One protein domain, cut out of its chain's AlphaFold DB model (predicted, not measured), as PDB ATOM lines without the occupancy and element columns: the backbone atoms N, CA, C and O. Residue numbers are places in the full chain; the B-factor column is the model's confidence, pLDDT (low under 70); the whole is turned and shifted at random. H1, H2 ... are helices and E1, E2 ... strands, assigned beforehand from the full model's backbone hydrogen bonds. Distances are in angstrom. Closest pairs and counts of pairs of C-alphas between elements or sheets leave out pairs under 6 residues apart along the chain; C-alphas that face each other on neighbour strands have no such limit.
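What this domain is: This is residues 15 to 114 and 247 to 255 of the 263 residues of the protein "N-acetyltransferase domain-containing protein" of Gemmatimonadetes bacterium (UniProt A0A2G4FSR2). A strongly twisted sheet of six strands curls round helix H3, while helix H1 covers part of the sheet's opposite face with its residues 21 to 28. The short helix H2 packs on H1 and grazes the sheet, and strand E6 pairs with no named strand. The printed part has 109 residues with three named helices and seven named strands, in the order H1 H2 E1 E2 E3 H3 E4 E5 E6 E7. The mixed sheet runs E1 E3 E2 E7 E5 E4, and the class is mixed, helices and strands. The whole is compact, with a radius of gyration of the C-alphas of 13.1 A and spans of 41 by 28 by 24 A.

How they stand to each other: Start at H1, residues 15 to 28; with its residues 21 to 25 alone it touches H2, residues 33 to 36, where the closest C-alphas, those of Leu 21 and Leu 35, are 6.6 A apart. Next comes edge strand E1, residues 40 to 45, parallel to its neighbour E3, residues 61 to 67, with N 43 and O 64 at 2.9 A. H1 is on the sheet over E3, at a height over the sheet of 11.6 A, and runs along the strands, at 0 degrees to E3 on the local plane; their closest C-alphas, of Leu 28 and Ser 65, are 6.0 A apart. H2 only grazes the sheet, with residues 34 to 36. E2, residues 52 to 58, and E3 form an antiparallel hairpin, with N 54 and O 65 at 2.8 A. H3, residues 77 to 88, is on the opposite face from H1; look at Leu 84, whose C-alpha is 6.5 A from that of Thr 55, the closest pair of H3 and E2. Edge strand E4, residues 96 to 98, and E5, residues 102 to 106, form another hairpin, with N 97 and O 104 at 2.8 A. E7, residues 247 to 255, is antiparallel to E2, with N 53 and O 250 at 2.8 A, and to E5, with N 105 and O 251 at 2.9 A. In H1 and H3 every O i to N i+4 pair is within hydrogen-bond range; H2 is too short for one.

Where its parts are: Find C-alpha 15 at (17.576, 48.586, -47.826); from there H1 runs 19.8 A. E2 and E3 each measure 19.9 A, E1 16.2 A, and H3, from C-alpha 77 at (40.158, 40.997, -25.655), 16.6 A. E6 is residues 111 to 114. E7 runs 22.8 A to C-alpha 255 at (51.559, 30.122, -35.246).

The domain as a whole: The C-alphas farthest apart, of Arg 15 and Val 255, are 40.7 A apart. Residues 115 to 246 are not printed, and C-alphas 114 and 247 stand 10.6 A apart across the cut. Of the links printed whole, none is long. Look for pLDDT under 70 at residues 47 to 50, 69 to 72 and 108 to 110.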
ATOM      1  N   ARG A  15      17.550  49.894 -47.169       94.56
ATOM      2  CA  ARG A  15      17.576  48.586 -47.826       94.56
ATOM      3  C   ARG A  15      18.976  48.240 -48.335       94.56
ATOM      4  O   ARG A  15      19.447  47.146 -48.036       94.56
ATOM      5  N   SER A  16      19.647  49.165 -49.024       96.06
ATOM      6  CA  SER A  16      21.022  48.992 -49.511       96.06
ATOM      7  C   SER A  16      21.984  48.698 -48.361       96.06
ATOM      8  O   SER A  16      22.808  47.790 -48.452       96.06
ATOM      9  N   VAL A  17      21.832  49.401 -47.232       94.75
ATOM     10  CA  VAL A  17      22.606  49.142 -46.006       94.75
ATOM     11  C   VAL A  17      22.375  47.715 -45.499       94.75
ATOM     12  O   VAL A  17      23.339  47.004 -45.226       94.75
ATOM     13  N   ALA A  18      21.121  47.266 -45.400       94.38
ATOM     14  CA  ALA A  18      20.797  45.918 -44.932       94.38
ATOM     15  C   ALA A  18      21.301  44.815 -45.885       94.38
ATOM     16  O   ALA A  18      21.798  43.780 -45.436       94.38
ATOM     17  N   ASP A  19      21.188  45.030 -47.196       95.50
ATOM     18  CA  ASP A  19      21.673  44.115 -48.235       95.50
ATOM     19  C   ASP A  19      23.211  44.008 -48.220       95.50
ATOM     20  O   ASP A  19      23.768  42.903 -48.302       95.50
ATOM     21  N   ALA A  20      23.906  45.130 -48.015       95.06
ATOM     22  CA  ALA A  20      25.353  45.151 -47.838       95.06
ATOM     23  C   ALA A  20      25.787  44.425 -46.557       95.06
ATOM     24  O   ALA A  20      26.686  43.587 -46.609       95.06
ATOM     25  N   LEU A  21      25.125  44.676 -45.420       94.31
ATOM     26  CA  LEU A  21      25.413  43.981 -44.159       94.31
ATOM     27  C   LEU A  21      25.227  42.467 -44.291       94.31
ATOM     28  O   LEU A  21      26.082  41.715 -43.830       94.31
ATOM     29  N   ARG A  22      24.161  42.006 -44.958       94.62
ATOM     30  CA  ARG A  22      23.958  40.572 -45.227       94.62
ATOM     31  C   ARG A  22      25.087  39.984 -46.072       94.62
ATOM     32  O   ARG A  22      25.595  38.918 -45.736       94.62
ATOM     33  N   SER A  23      25.509  40.685 -47.122       94.12
ATOM     34  CA  SER A  23      26.602  40.230 -47.994       94.12
ATOM     35  C   SER A  23      27.939  40.148 -47.247       94.12
ATOM     36  O   SER A  23      28.637  39.137 -47.338       94.12
ATOM     37  N   TYR A  24      28.256  41.147 -46.418       92.25
ATOM     38  CA  TYR A  24      29.443  41.108 -45.559       92.25
ATOM     39  C   TYR A  24      29.371  40.011 -44.503       92.25
ATOM     40  O   TYR A  24      30.364  39.325 -44.285       92.25
ATOM     41  N   ALA A  25      28.216  39.808 -43.871       91.50
ATOM     42  CA  ALA A  25      28.035  38.757 -42.875       91.50
ATOM     43  C   ALA A  25      28.291  37.365 -43.475       91.50
ATOM     44  O   ALA A  25      29.000  36.563 -42.870       91.50
ATOM     45  N   MET A  26      27.814  37.115 -44.703       90.06
ATOM     46  CA  MET A  26      28.131  35.888 -45.445       90.06
ATOM     47  C   MET A  26      29.640  35.741 -45.691       90.06
ATOM     48  O   MET A  26      30.206  34.702 -45.365       90.06
ATOM     49  N   SER A  27      30.310  36.784 -46.194       86.62
ATOM     50  CA  SER A  27      31.763  36.757 -46.465       86.62
ATOM     51  C   SER A  27      32.610  36.600 -45.187       86.62
ATOM     52  O   SER A  27      33.690  36.002 -45.202       86.62
ATOM     53  N   LEU A  28      32.117  37.099 -44.052       87.44
ATOM     54  CA  LEU A  28      32.758  36.995 -42.735       87.44
ATOM     55  C   LEU A  28      32.372  35.714 -41.974       87.44
ATOM     56  O   LEU A  28      32.942  35.461 -40.912       87.44
ATOM     57  N   GLY A  29      31.440  34.912 -42.503       87.38
ATOM     58  CA  GLY A  29      30.961  33.679 -41.879       87.38
ATOM     59  C   GLY A  29      30.196  33.902 -40.573       87.38
ATOM     60  O   GLY A  29      30.289  33.080 -39.669       87.38
ATOM     61  N   CYS A  30      29.470  35.016 -40.436       88.81
ATOM     62  CA  CYS A  30      28.780  35.375 -39.198       88.81
ATOM     63  C   CYS A  30      27.284  35.666 -39.401       88.81
ATOM     64  O   CYS A  30      26.847  35.984 -40.509       88.81
ATOM     65  N   PRO A  31      26.459  35.600 -38.339       89.88
ATOM     66  CA  PRO A  31      25.078  36.063 -38.412       89.88
ATOM     67  C   PRO A  31      25.013  37.583 -38.613       89.88
ATOM     68  O   PRO A  31      25.696  38.327 -37.911       89.88
ATOM     69  N   VAL A  32      24.113  38.065 -39.479       89.88
ATOM     70  CA  VAL A  32      23.972  39.507 -39.791       89.88
ATOM     71  C   VAL A  32      23.799  40.394 -38.551       89.88
ATOM     72  O   VAL A  32      24.389  41.469 -38.470       89.88
ATOM     73  N   GLY A  33      23.100  39.901 -37.521       86.94
ATOM     74  CA  GLY A  33      22.891  40.629 -36.266       86.94
ATOM     75  C   GLY A  33      24.178  40.942 -35.488       86.94
ATOM     76  O   GLY A  33      24.142  41.729 -34.546       86.94
ATOM     77  N   TYR A  34      25.323  40.351 -35.848       87.25
ATOM     78  CA  TYR A  34      26.627  40.736 -35.305       87.25
ATOM     79  C   TYR A  34      27.116  42.074 -35.866       87.25
ATOM     80  O   TYR A  34      27.761  42.811 -35.131       87.25
ATOM     81  N   LEU A  35      26.776  42.395 -37.117       88.06
ATOM     82  CA  LEU A  35      27.166  43.643 -37.779       88.06
ATOM     83  C   LEU A  35      26.176  44.793 -37.526       88.06
ATOM     84  O   LEU A  35      26.511  45.957 -37.729       88.06
ATOM     85  N   GLU A  36      24.957  44.475 -37.086       82.94
ATOM     86  CA  GLU A  36      23.915  45.461 -36.760       82.94
ATOM     87  C   GLU A  36      24.013  45.982 -35.319       82.94
ATOM     88  O   GLU A  36      23.615  47.111 -35.026       82.94
ATOM     89  N   ARG A  37      24.531  45.165 -34.397       77.56
ATOM     90  CA  ARG A  37      24.654  45.521 -32.978       77.56
ATOM     91  C   ARG A  37      25.933  46.326 -32.756       77.56
ATOM     92  O   ARG A  37      26.999  45.908 -33.191       77.56
ATOM     93  N   GLN A  38      25.848  47.434 -32.015       74.62
ATOM     94  CA  GLN A  38      27.013  48.212 -31.569       74.62
ATOM     95  C   GLN A  38      27.812  47.430 -30.514       74.62
ATOM     96  O   GLN A  38      27.698  47.675 -29.315       74.62
ATOM     97  N   ARG A  39      28.565  46.423 -30.954       82.31
ATOM     98  CA  ARG A  39      29.389  45.574 -30.097       82.31
ATOM     99  C   ARG A  39      30.653  45.133 -30.816       82.31
ATOM    100  O   ARG A  39      30.699  45.102 -32.045       82.31
ATOM    101  N   VAL A  40      31.638  44.741 -30.020       86.56
ATOM    102  CA  VAL A  40      32.814  44.005 -30.476       86.56
ATOM    103  C   VAL A  40      32.539  42.510 -30.335       86.56
ATOM    104  O   VAL A  40      31.980  42.079 -29.325       86.56
ATOM    105  N   ALA A  41      32.884  41.723 -31.351       87.31
ATOM    106  CA  ALA A  41      32.769  40.272 -31.308       87.31
ATOM    107  C   ALA A  41      33.881  39.586 -32.109       87.31
ATOM    108  O   ALA A  41      34.354  40.111 -33.118       87.31
ATOM    109  N   THR A  42      34.220  38.373 -31.685       89.50
ATOM    110  CA  THR A  42      35.052  37.436 -32.442       89.50
ATOM    111  C   THR A  42      34.172  36.297 -32.939       89.50
ATOM    112  O   THR A  42      33.252  35.873 -32.234       89.50
ATOM    113  N   VAL A  43      34.410  35.835 -34.163       89.12
ATOM    114  CA  VAL A  43      33.695  34.707 -34.767       89.12
ATOM    115  C   VAL A  43      34.680  33.768 -35.436       89.12
ATOM    116  O   VAL A  43      35.590  34.208 -36.136       89.12
ATOM    117  N   GLU A  44      34.475  32.476 -35.238       87.50
ATOM    118  CA  GLU A  44      35.197  31.446 -35.972       87.50
ATOM    119  C   GLU A  44      34.502  31.174 -37.299       87.50
ATOM    120  O   GLU A  44      33.277  31.057 -37.374       87.50
ATOM    121  N   ARG A  45      35.300  31.087 -38.362       83.75
ATOM    122  CA  ARG A  45      34.826  30.824 -39.715       83.75
ATOM    123  C   ARG A  45      35.332  29.468 -40.185       83.75
ATOM    124  O   ARG A  45      36.534  29.284 -40.373       83.75
ATOM    125  N   HIS A  46      34.391  28.569 -40.456       70.88
ATOM    126  CA  HIS A  46      34.647  27.292 -41.117       70.88
ATOM    127  C   HIS A  46      34.757  27.488 -42.636       70.88
ATOM    128  O   HIS A  46      33.826  27.993 -43.263       70.88
ATOM    129  N   GLY A  47      35.896  27.122 -43.229       63.91
ATOM    130  CA  GLY A  47      36.125  27.209 -44.674       63.91
ATOM    131  C   GLY A  47      37.577  26.946 -45.089       63.91
ATOM    132  O   GLY A  47      38.456  26.804 -44.243       63.91
ATOM    133  N   ASP A  48      37.822  26.919 -46.402       57.34
ATOM    134  CA  ASP A  48      39.106  26.518 -47.011       57.34
ATOM    135  C   ASP A  48      40.257  27.523 -46.798       57.34
ATOM    136  O   ASP A  48      41.431  27.201 -46.975       57.34
ATOM    137  N   GLU A  49      39.953  28.753 -46.380       63.38
ATOM    138  CA  GLU A  49      40.947  29.801 -46.126       63.38
ATOM    139  C   GLU A  49      41.531  29.708 -44.705       63.38
ATOM    140  O   GLU A  49      41.421  30.647 -43.911       63.38
ATOM    141  N   GLN A  50      42.177  28.585 -44.384       67.31
ATOM    142  CA  GLN A  50      42.655  28.234 -43.033       67.31
ATOM    143  C   GLN A  50      43.631  29.242 -42.378       67.31
ATOM    144  O   GLN A  50      44.030  29.057 -41.236       67.31
ATOM    145  N   ARG A  51      44.043  30.316 -43.063       82.38
ATOM    146  CA  ARG A  51      45.075  31.260 -42.593       82.38
ATOM    147  C   ARG A  51      44.739  32.728 -42.828       82.38
ATOM    148  O   ARG A  51      45.645  33.540 -43.012       82.38
ATOM    149  N   VAL A  52      43.457  33.085 -42.853       88.38
ATOM    150  CA  VAL A  52      43.038  34.478 -43.060       88.38
ATOM    151  C   VAL A  52      42.184  34.969 -41.901       88.38
ATOM    152  O   VAL A  52      41.079  34.472 -41.686       88.38
ATOM    153  N   VAL A  53      42.681  35.995 -41.210       90.06
ATOM    154  CA  VAL A  53      41.926  36.788 -40.239       90.06
ATOM    155  C   VAL A  53      41.320  37.982 -40.969       90.06
ATOM    156  O   VAL A  53      42.008  38.695 -41.695       90.06
ATOM    157  N   ARG A  54      40.022  38.219 -40.790       91.19
ATOM    158  CA  ARG A  54      39.316  39.359 -41.382       91.19
ATOM    159  C   ARG A  54      38.756  40.230 -40.283       91.19
ATOM    160  O   ARG A  54      38.168  39.747 -39.325       91.19
ATOM    161  N   THR A  55      38.905  41.527 -40.443       92.44
ATOM    162  CA  THR A  55      38.407  42.513 -39.493       92.44
ATOM    163  C   THR A  55      37.465  43.462 -40.206       92.44
ATOM    164  O   THR A  55      37.659  43.798 -41.377       92.44
ATOM    165  N   PHE A  56      36.408  43.857 -39.510       93.06
ATOM    166  CA  PHE A  56      35.372  44.727 -40.039       93.06
ATOM    167  C   PHE A  56      34.942  45.708 -38.957       93.06
ATOM    168  O   PHE A  56      34.612  45.307 -37.842       93.06
ATOM    169  N   VAL A  57      34.933  46.996 -39.289       92.62
ATOM    170  CA  VAL A  57      34.497  48.064 -38.391       92.62
ATOM    171  C   VAL A  57      33.502  48.956 -39.111       92.62
ATOM    172  O   VAL A  57      33.815  49.553 -40.140       92.62
ATOM    173  N   ARG A  58      32.319  49.103 -38.525       91.44
ATOM    174  CA  ARG A  58      31.288  50.030 -38.987       91.44
ATOM    175  C   ARG A  58      30.653  50.703 -37.782       91.44
ATOM    176  O   ARG A  58      30.089  50.027 -36.927       91.44
ATOM    177  N   ASP A  59      30.721  52.029 -37.735       85.50
ATOM    178  CA  ASP A  59      30.230  52.824 -36.608       85.50
ATOM    179  C   ASP A  59      30.778  52.294 -35.263       85.50
ATOM    180  O   ASP A  59      31.991  52.258 -35.050       85.50
ATOM    181  N   GLY A  60      29.893  51.864 -34.359       79.75
ATOM    182  CA  GLY A  60      30.239  51.244 -33.076       79.75
ATOM    183  C   GLY A  60      30.372  49.715 -33.105       79.75
ATOM    184  O   GLY A  60      30.638  49.124 -32.063       79.75
ATOM    185  N   ALA A  61      30.159  49.062 -34.252       87.12
ATOM    186  CA  ALA A  61      30.294  47.617 -34.405       87.12
ATOM    187  C   ALA A  61      31.710  47.247 -34.874       87.12
ATOM    188  O   ALA A  61      32.256  47.859 -35.797       87.12
ATOM    189  N   GLY A  62      32.295  46.228 -34.244       91.75
ATOM    190  CA  GLY A  62      33.595  45.670 -34.600       91.75
ATOM    191  C   GLY A  62      33.534  44.149 -34.629       91.75
ATOM    192  O   GLY A  62      33.019  43.528 -33.701       91.75
ATOM    193  N   LEU A  63      34.054  43.537 -35.686       93.50
ATOM    194  CA  LEU A  63      34.096  42.088 -35.829       93.50
ATOM    195  C   LEU A  63      35.502  41.636 -36.208       93.50
ATOM    196  O   LEU A  63      36.093  42.187 -37.137       93.50
ATOM    197  N   VAL A  64      35.990  40.597 -35.533       93.12
ATOM    198  CA  VAL A  64      37.174  39.837 -35.940       93.12
ATOM    199  C   VAL A  64      36.729  38.424 -36.308       93.12
ATOM    200  O   VAL A  64      36.250  37.671 -35.467       93.12
ATOM    201  N   SER A  65      36.839  38.081 -37.585       91.12
ATOM    202  CA  SER A  65      36.600  36.742 -38.114       91.12
ATOM    203  C   SER A  65      37.935  36.012 -38.198       91.12
ATOM    204  O   SER A  65      38.848  36.465 -38.894       91.12
ATOM    205  N   VAL A  66      38.064  34.917 -37.456       89.50
ATOM    206  CA  VAL A  66      39.267  34.080 -37.404       89.50
ATOM    207  C   VAL A  66      39.025  32.756 -38.133       89.50
ATOM    208  O   VAL A  66      37.898  32.254 -38.123       89.50
ATOM    209  N   PRO A  67      40.044  32.185 -38.799       85.31
ATOM    210  CA  PRO A  67      39.899  30.873 -39.414       85.31
ATOM    211  C   PRO A  67      39.729  29.809 -38.323       85.31
ATOM    212  O   PRO A  67      40.439  29.840 -37.320       85.31
ATOM    213  N   SER A  68      38.802  28.870 -38.513       76.88
ATOM    214  CA  SER A  68      38.723  27.679 -37.661       76.88
ATOM    215  C   SER A  68      39.822  26.684 -38.050       76.88
ATOM    216  O   SER A  68      39.983  26.411 -39.243       76.88
ATOM    217  N   GLY A  69      40.520  26.092 -37.085       68.38
ATOM    218  CA  GLY A  69      41.552  25.083 -37.334       68.38
ATOM    219  C   GLY A  69      42.018  24.403 -36.048       68.38
ATOM    220  O   GLY A  69      41.560  24.759 -34.968       68.38
ATOM    221  N   GLU A  70      42.924  23.428 -36.172       56.41
ATOM    222  CA  GLU A  70      43.534  22.732 -35.020       56.41
ATOM    223  C   GLU A  70      44.358  23.683 -34.131       56.41
ATOM    224  O   GLU A  70      44.507  23.457 -32.934       56.41
ATOM    225  N   GLU A  71      44.858  24.771 -34.718       61.62
ATOM    226  CA  GLU A  71      45.562  25.853 -34.040       61.62
ATOM    227  C   GLU A  71      44.586  27.001 -33.742       61.62
ATOM    228  O   GLU A  71      44.395  27.910 -34.555       61.62
ATOM    229  N   GLU A  72      43.942  26.970 -32.571       66.69
ATOM    230  CA  GLU A  72      43.165  28.115 -32.090       66.69
ATOM    231  C   GLU A  72      44.081  29.336 -31.931       66.69
ATOM    232  O   GLU A  72      45.042  29.326 -31.160       66.69
ATOM    233  N   LEU A  73      43.751  30.440 -32.613       76.94
ATOM    234  CA  LEU A  73      44.459  31.708 -32.405       76.94
ATOM    235  C   LEU A  73      44.268  32.239 -30.974       76.94
ATOM    236  O   LEU A  73      45.125  32.977 -30.498       76.94
ATOM    237  N   GLY A  74      43.180  31.871 -30.283       73.62
ATOM    238  CA  GLY A  74      42.981  32.177 -28.861       73.62
ATOM    239  C   GLY A  74      43.129  33.665 -28.534       73.62
ATOM    240  O   GLY A  74      43.894  34.016 -27.632       73.62
ATOM    241  N   LEU A  75      42.447  34.524 -29.310       86.62
ATOM    242  CA  LEU A  75      42.573  35.980 -29.216       86.62
ATOM    243  C   LEU A  75      42.036  36.504 -27.883       86.62
ATOM    244  O   LEU A  75      40.848  36.370 -27.582       86.62
ATOM    245  N   GLU A  76      42.891  37.185 -27.130       89.94
ATOM    246  CA  GLU A  76      42.485  37.904 -25.925       89.94
ATOM    247  C   GLU A  76      41.741  39.207 -26.282       89.94
ATOM    248  O   GLU A  76      41.983  39.790 -27.346       89.94
ATOM    249  N   PRO A  77      40.889  39.753 -25.391       90.00
ATOM    250  CA  PRO A  77      40.158  40.997 -25.655       90.00
ATOM    251  C   PRO A  77      41.047  42.167 -26.107       90.00
ATOM    252  O   PRO A  77      40.676  42.918 -27.007       90.00
ATOM    253  N   ALA A  78      42.254  42.288 -25.544       90.50
ATOM    254  CA  ALA A  78      43.211  43.327 -25.926       90.50
ATOM    255  C   ALA A  78      43.741  43.165 -27.365       90.50
ATOM    256  O   ALA A  78      44.001  44.156 -28.046       90.50
ATOM    257  N   GLU A  79      43.888  41.928 -27.845       93.00
ATOM    258  CA  GLU A  79      44.327  41.636 -29.214       93.00
ATOM    259  C   GLU A  79      43.206  41.916 -30.215       93.00
ATOM    260  O   GLU A  79      43.448  42.508 -31.267       93.00
ATOM    261  N   VAL A  80      41.965  41.572 -29.856       92.50
ATOM    262  CA  VAL A  80      40.770  41.936 -30.630       92.50
ATOM    263  C   VAL A  80      40.691  43.457 -30.789       92.50
ATOM    264  O   VAL A  80      40.579  43.956 -31.912       92.50
ATOM    265  N   ASP A  81      40.830  44.211 -29.698       91.75
ATOM    266  CA  ASP A  81      40.812  45.676 -29.730       91.75
ATOM    267  C   ASP A  81      41.965  46.266 -30.556       91.75
ATOM    268  O   ASP A  81      41.770  47.241 -31.292       91.75
ATOM    269  N   ALA A  82      43.158  45.669 -30.490       91.38
ATOM    270  CA  ALA A  82      44.301  46.082 -31.298       91.38
ATOM    271  C   ALA A  82      44.038  45.878 -32.799       91.38
ATOM    272  O   ALA A  82      44.250  46.797 -33.594       91.38
ATOM    273  N   LEU A  83      43.510  44.718 -33.194       92.12
ATOM    274  CA  LEU A  83      43.167  44.411 -34.586       92.12
ATOM    275  C   LEU A  83      42.084  45.354 -35.132       92.12
ATOM    276  O   LEU A  83      42.211  45.892 -36.236       92.12
ATOM    277  N   LEU A  84      41.044  45.630 -34.345       92.06
ATOM    278  CA  LEU A  84      40.004  46.588 -34.728       92.06
ATOM    279  C   LEU A  84      40.541  48.022 -34.802       92.06
ATOM    280  O   LEU A  84      40.145  48.790 -35.681       92.06
ATOM    281  N   SER A  85      41.481  48.386 -33.931       90.38
ATOM    282  CA  SER A  85      42.158  49.685 -33.992       90.38
ATOM    283  C   SER A  85      43.000  49.818 -35.261       90.38
ATOM    284  O   SER A  85      42.913  50.839 -35.939       90.38
ATOM    285  N   LEU A  86      43.734  48.773 -35.650       88.81
ATOM    286  CA  LEU A  86      44.475  48.732 -36.918       88.81
ATOM    287  C   LEU A  86      43.557  48.835 -38.135       88.81
ATOM    288  O   LEU A  86      43.925  49.455 -39.128       88.81
ATOM    289  N   THR A  87      42.351  48.276 -38.044       90.19
ATOM    290  CA  THR A  87      41.328  48.392 -39.092       90.19
ATOM    291  C   THR A  87      40.868  49.837 -39.256       90.19
ATOM    292  O   THR A  87      40.795  50.337 -40.372       90.19
ATOM    293  N   ARG A  88      40.606  50.539 -38.145       87.31
ATOM    294  CA  ARG A  88      40.214  51.962 -38.141       87.31
ATOM    295  C   ARG A  88      41.327  52.885 -38.623       87.31
ATOM    296  O   ARG A  88      41.050  53.912 -39.229       87.31
ATOM    297  N   LEU A  89      42.568  52.538 -38.296       83.88
ATOM    298  CA  LEU A  89      43.760  53.263 -38.730       83.88
ATOM    299  C   LEU A  89      44.204  52.871 -40.142       83.88
ATOM    300  O   LEU A  89      45.126  53.497 -40.662       83.88
ATOM    301  N   GLU A  90      43.558  51.857 -40.730       80.69
ATOM    302  CA  GLU A  90      43.817  51.338 -42.067       80.69
ATOM    303  C   GLU A  90      45.320  51.070 -42.293       80.69
ATOM    304  O   GLU A  90      45.994  51.715 -43.102       80.69
ATOM    305  N   ALA A  91      45.857  50.134 -41.503       83.06
ATOM    306  CA  ALA A  91      47.275  49.778 -41.488       83.06
ATOM    307  C   ALA A  91      47.855  49.510 -42.891       83.06
ATOM    308  O   ALA A  91      47.188  48.956 -43.760       83.06
ATOM    309  N   SER A  92      49.125  49.880 -43.103       83.00
ATOM    310  CA  SER A  92      49.783  49.736 -44.411       83.00
ATOM    311  C   SER A  92      49.922  48.259 -44.818       83.00
ATOM    312  O   SER A  92      50.282  47.445 -43.957       83.00
ATOM    313  N   PRO A  93      49.756  47.921 -46.112       83.69
ATOM    314  CA  PRO A  93      50.134  46.619 -46.662       83.69
ATOM    315  C   PRO A  93      51.526  46.157 -46.225       83.69
ATOM    316  O   PRO A  93      52.448  46.970 -46.106       83.69
ATOM    317  N   GLY A  94      51.669  44.863 -45.941       86.31
ATOM    318  CA  GLY A  94      52.930  44.258 -45.506       86.31
ATOM    319  C   GLY A  94      53.310  44.513 -44.042       86.31
ATOM    320  O   GLY A  94      54.315  43.976 -43.578       86.31
ATOM    321  N   SER A  95      52.524  45.290 -43.287       87.88
ATOM    322  CA  SER A  95      52.755  45.464 -41.845       87.88
ATOM    323  C   SER A  95      52.612  44.127 -41.117       87.88
ATOM    324  O   SER A  95      51.627  43.415 -41.318       87.88
ATOM    325  N   VAL A  96      53.571  43.810 -40.244       90.50
ATOM    326  CA  VAL A  96      53.560  42.592 -39.423       90.50
ATOM    327  C   VAL A  96      53.018  42.908 -38.034       90.50
ATOM    328  O   VAL A  96      53.431  43.880 -37.403       90.50
ATOM    329  N   ILE A  97      52.106  42.070 -37.554       90.31
ATOM    330  CA  ILE A  97      51.439  42.187 -36.261       90.31
ATOM    331  C   ILE A  97      51.748  40.926 -35.468       90.31
ATOM    332  O   ILE A  97      51.429  39.817 -35.897       90.31
ATOM    333  N   ALA A  98      52.389  41.104 -34.319       89.56
ATOM    334  CA  ALA A  98      52.646  40.023 -33.386       89.56
ATOM    335  C   ALA A  98      51.469  39.905 -32.414       89.56
ATOM    336  O   ALA A  98      51.133  40.867 -31.725       89.56
ATOM    337  N   LEU A  99      50.862  38.727 -32.391       87.94
ATOM    338  CA  LEU A  99      49.929  38.272 -31.371       87.94
ATOM    339  C   LEU A  99      50.673  37.343 -30.404       87.94
ATOM    340  O   LEU A  99      51.816  36.958 -30.655       87.94
ATOM    341  N   ARG A 100      50.023  36.956 -29.305       86.31
ATOM    342  CA  ARG A 100      50.573  36.024 -28.312       86.31
ATOM    343  C   ARG A 100      50.945  34.670 -28.920       86.31
ATOM    344  O   ARG A 100      51.939  34.079 -28.519       86.31
ATOM    345  N   THR A 101      50.120  34.183 -29.839       84.25
ATOM    346  CA  THR A 101      50.177  32.825 -30.402       84.25
ATOM    347  C   THR A 101      50.450  32.824 -31.902       84.25
ATOM    348  O   THR A 101      50.538  31.760 -32.502       84.25
ATOM    349  N   ALA A 102      50.556  33.989 -32.547       87.62
ATOM    350  CA  ALA A 102      50.671  34.058 -33.998       87.62
ATOM    351  C   ALA A 102      51.316  35.349 -34.497       87.62
ATOM    352  O   ALA A 102      51.320  36.384 -33.832       87.62
ATOM    353  N   ARG A 103      51.791  35.312 -35.742       90.62
ATOM    354  CA  ARG A 103      52.155  36.511 -36.501       90.62
ATOM    355  C   ARG A 103      51.251  36.673 -37.699       90.62
ATOM    356  O   ARG A 103      51.093  35.754 -38.505       90.62
ATOM    357  N   LEU A 104      50.705  37.871 -37.845       91.75
ATOM    358  CA  LEU A 104      49.848  38.242 -38.959       91.75
ATOM    359  C   LEU A 104      50.550  39.257 -39.856       91.75
ATOM    360  O   LEU A 104      51.255  40.134 -39.363       91.75
ATOM    361  N   THR A 105      50.296  39.189 -41.157       91.50
ATOM    362  CA  THR A 105      50.709  40.219 -42.116       91.50
ATOM    363  C   THR A 105      49.479  40.859 -42.734       91.50
ATOM    364  O   THR A 105      48.576  40.160 -43.195       91.50
ATOM    365  N   VAL A 106      49.442  42.190 -42.748       88.38
ATOM    366  CA  VAL A 106      48.397  42.962 -43.428       88.38
ATOM    367  C   VAL A 106      48.468  42.691 -44.929       88.38
ATOM    368  O   VAL A 106      49.509  42.909 -45.548       88.38
ATOM    369  N   SER A 107      47.359  42.204 -45.491       80.56
ATOM    370  CA  SER A 107      47.189  42.005 -46.933       80.56
ATOM    371  C   SER A 107      47.209  43.345 -47.679       80.56
ATOM    372  O   SER A 107      47.105  44.401 -47.061       80.56
ATOM    373  N   ASP A 108      47.280  43.307 -49.007       65.62
ATOM    374  CA  ASP A 108      47.332  44.500 -49.865       65.62
ATOM    375  C   ASP A 108      45.999  45.275 -49.945       65.62
ATOM    376  O   ASP A 108      45.948  46.371 -50.495       65.62
ATOM    377  N   ASP A 109      44.929  44.749 -49.336       59.50
ATOM    378  CA  ASP A 109      43.556  45.277 -49.383       59.50
ATOM    379  C   ASP A 109      43.038  45.944 -48.062       59.50
ATOM    380  O   ASP A 109      41.859  45.772 -47.724       59.50
ATOM    381  N   PRO A 110      43.819  46.714 -47.265       60.81
ATOM    382  CA  PRO A 110      43.254  47.498 -46.165       60.81
ATOM    383  C   PRO A 110      42.437  48.638 -46.772       60.81
ATOM    384  O   PRO A 110      42.939  49.385 -47.617       60.81
ATOM    385  N   SER A 111      41.155  48.766 -46.427       78.62
ATOM    386  CA  SER A 111      40.321  49.719 -47.161       78.62
ATOM    387  C   SER A 111      39.113  50.245 -46.413       78.62
ATOM    388  O   SER A 111      38.301  49.484 -45.874       78.62
ATOM    389  N   ALA A 112      38.932  51.556 -46.542       89.44
ATOM    390  CA  ALA A 112      37.637  52.196 -46.523       89.44
ATOM    391  C   ALA A 112      36.770  51.522 -47.588       89.44
ATOM    392  O   ALA A 112      37.068  51.539 -48.787       89.44
ATOM    393  N   VAL A 113      35.701  50.901 -47.115       92.62
ATOM    394  CA  VAL A 113      34.632  50.361 -47.933       92.62
ATOM    395  C   VAL A 113      33.643  51.488 -48.169       92.62
ATOM    396  O   VAL A 113      33.048  52.011 -47.220       92.62
ATOM    397  N   GLU A 114      33.445  51.839 -49.433       95.56
ATOM    398  CA  GLU A 114      32.417  52.790 -49.837       95.56
ATOM    399  C   GLU A 114      31.413  52.103 -50.767       95.56
ATOM    400  O   GLU A 114      31.785  51.314 -51.639       95.56
ATOM    401  N   SER A 247      37.497  47.693 -43.569       91.62
ATOM    402  CA  SER A 247      37.823  46.274 -43.532       91.62
ATOM    403  C   SER A 247      39.308  46.066 -43.732       91.62
ATOM    404  O   SER A 247      39.935  46.767 -44.528       91.62
ATOM    405  N   LEU A 248      39.845  45.073 -43.039       90.19
ATOM    406  CA  LEU A 248      41.245  44.708 -43.129       90.19
ATOM    407  C   LEU A 248      41.363  43.180 -43.136       90.19
ATOM    408  O   LEU A 248      40.817  42.486 -42.275       90.19
ATOM    409  N   THR A 249      42.075  42.670 -44.136       90.12
ATOM    410  CA  THR A 249      42.392  41.249 -44.291       90.12
ATOM    411  C   THR A 249      43.834  41.022 -43.861       90.12
ATOM    412  O   THR A 249      44.731  41.753 -44.283       90.12
ATOM    413  N   LEU A 250      44.065  40.008 -43.035       90.75
ATOM    414  CA  LEU A 250      45.381  39.646 -42.531       90.75
ATOM    415  C   LEU A 250      45.658  38.166 -42.777       90.75
ATOM    416  O   LEU A 250      44.787  37.322 -42.577       90.75
ATOM    417  N   HIS A 251      46.887  37.851 -43.168       90.25
ATOM    418  CA  HIS A 251      47.340  36.480 -43.368       90.25
ATOM    419  C   HIS A 251      48.130  35.999 -42.157       90.25
ATOM    420  O   HIS A 251      49.049  36.681 -41.708       90.25
ATOM    421  N   VAL A 252      47.802  34.810 -41.659       88.69
ATOM    422  CA  VAL A 252      48.585  34.129 -40.626       88.69
ATOM    423  C   VAL A 252      49.876  33.619 -41.268       88.69
ATOM    424  O   VAL A 252      49.844  32.793 -42.181       88.69
ATOM    425  N   THR A 253      51.012  34.136 -40.809       86.94
ATOM    426  CA  THR A 253      52.348  33.791 -41.329       86.94
ATOM    427  C   THR A 253      53.063  32.757 -40.474       86.94
ATOM    428  O   THR A 253      53.778  31.915 -41.013       86.94
ATOM    429  N   SER A 254      52.834  32.775 -39.163       83.06
ATOM    430  CA  SER A 254      53.276  31.732 -38.241       83.06
ATOM    431  C   SER A 254      52.296  31.607 -37.084       83.06
ATOM    432  O   SER A 254      51.658  32.594 -36.707       83.06
ATOM    433  N   VAL A 255      52.213  30.405 -36.522       79.50
ATOM    434  CA  VAL A 255      51.559  30.122 -35.246       79.50
ATOM    435  C   VAL A 255      52.632  29.565 -34.321       79.50
ATOM    436  O   VAL A 255      53.388  28.672 -34.704       79.50
TER     437      VAL A 255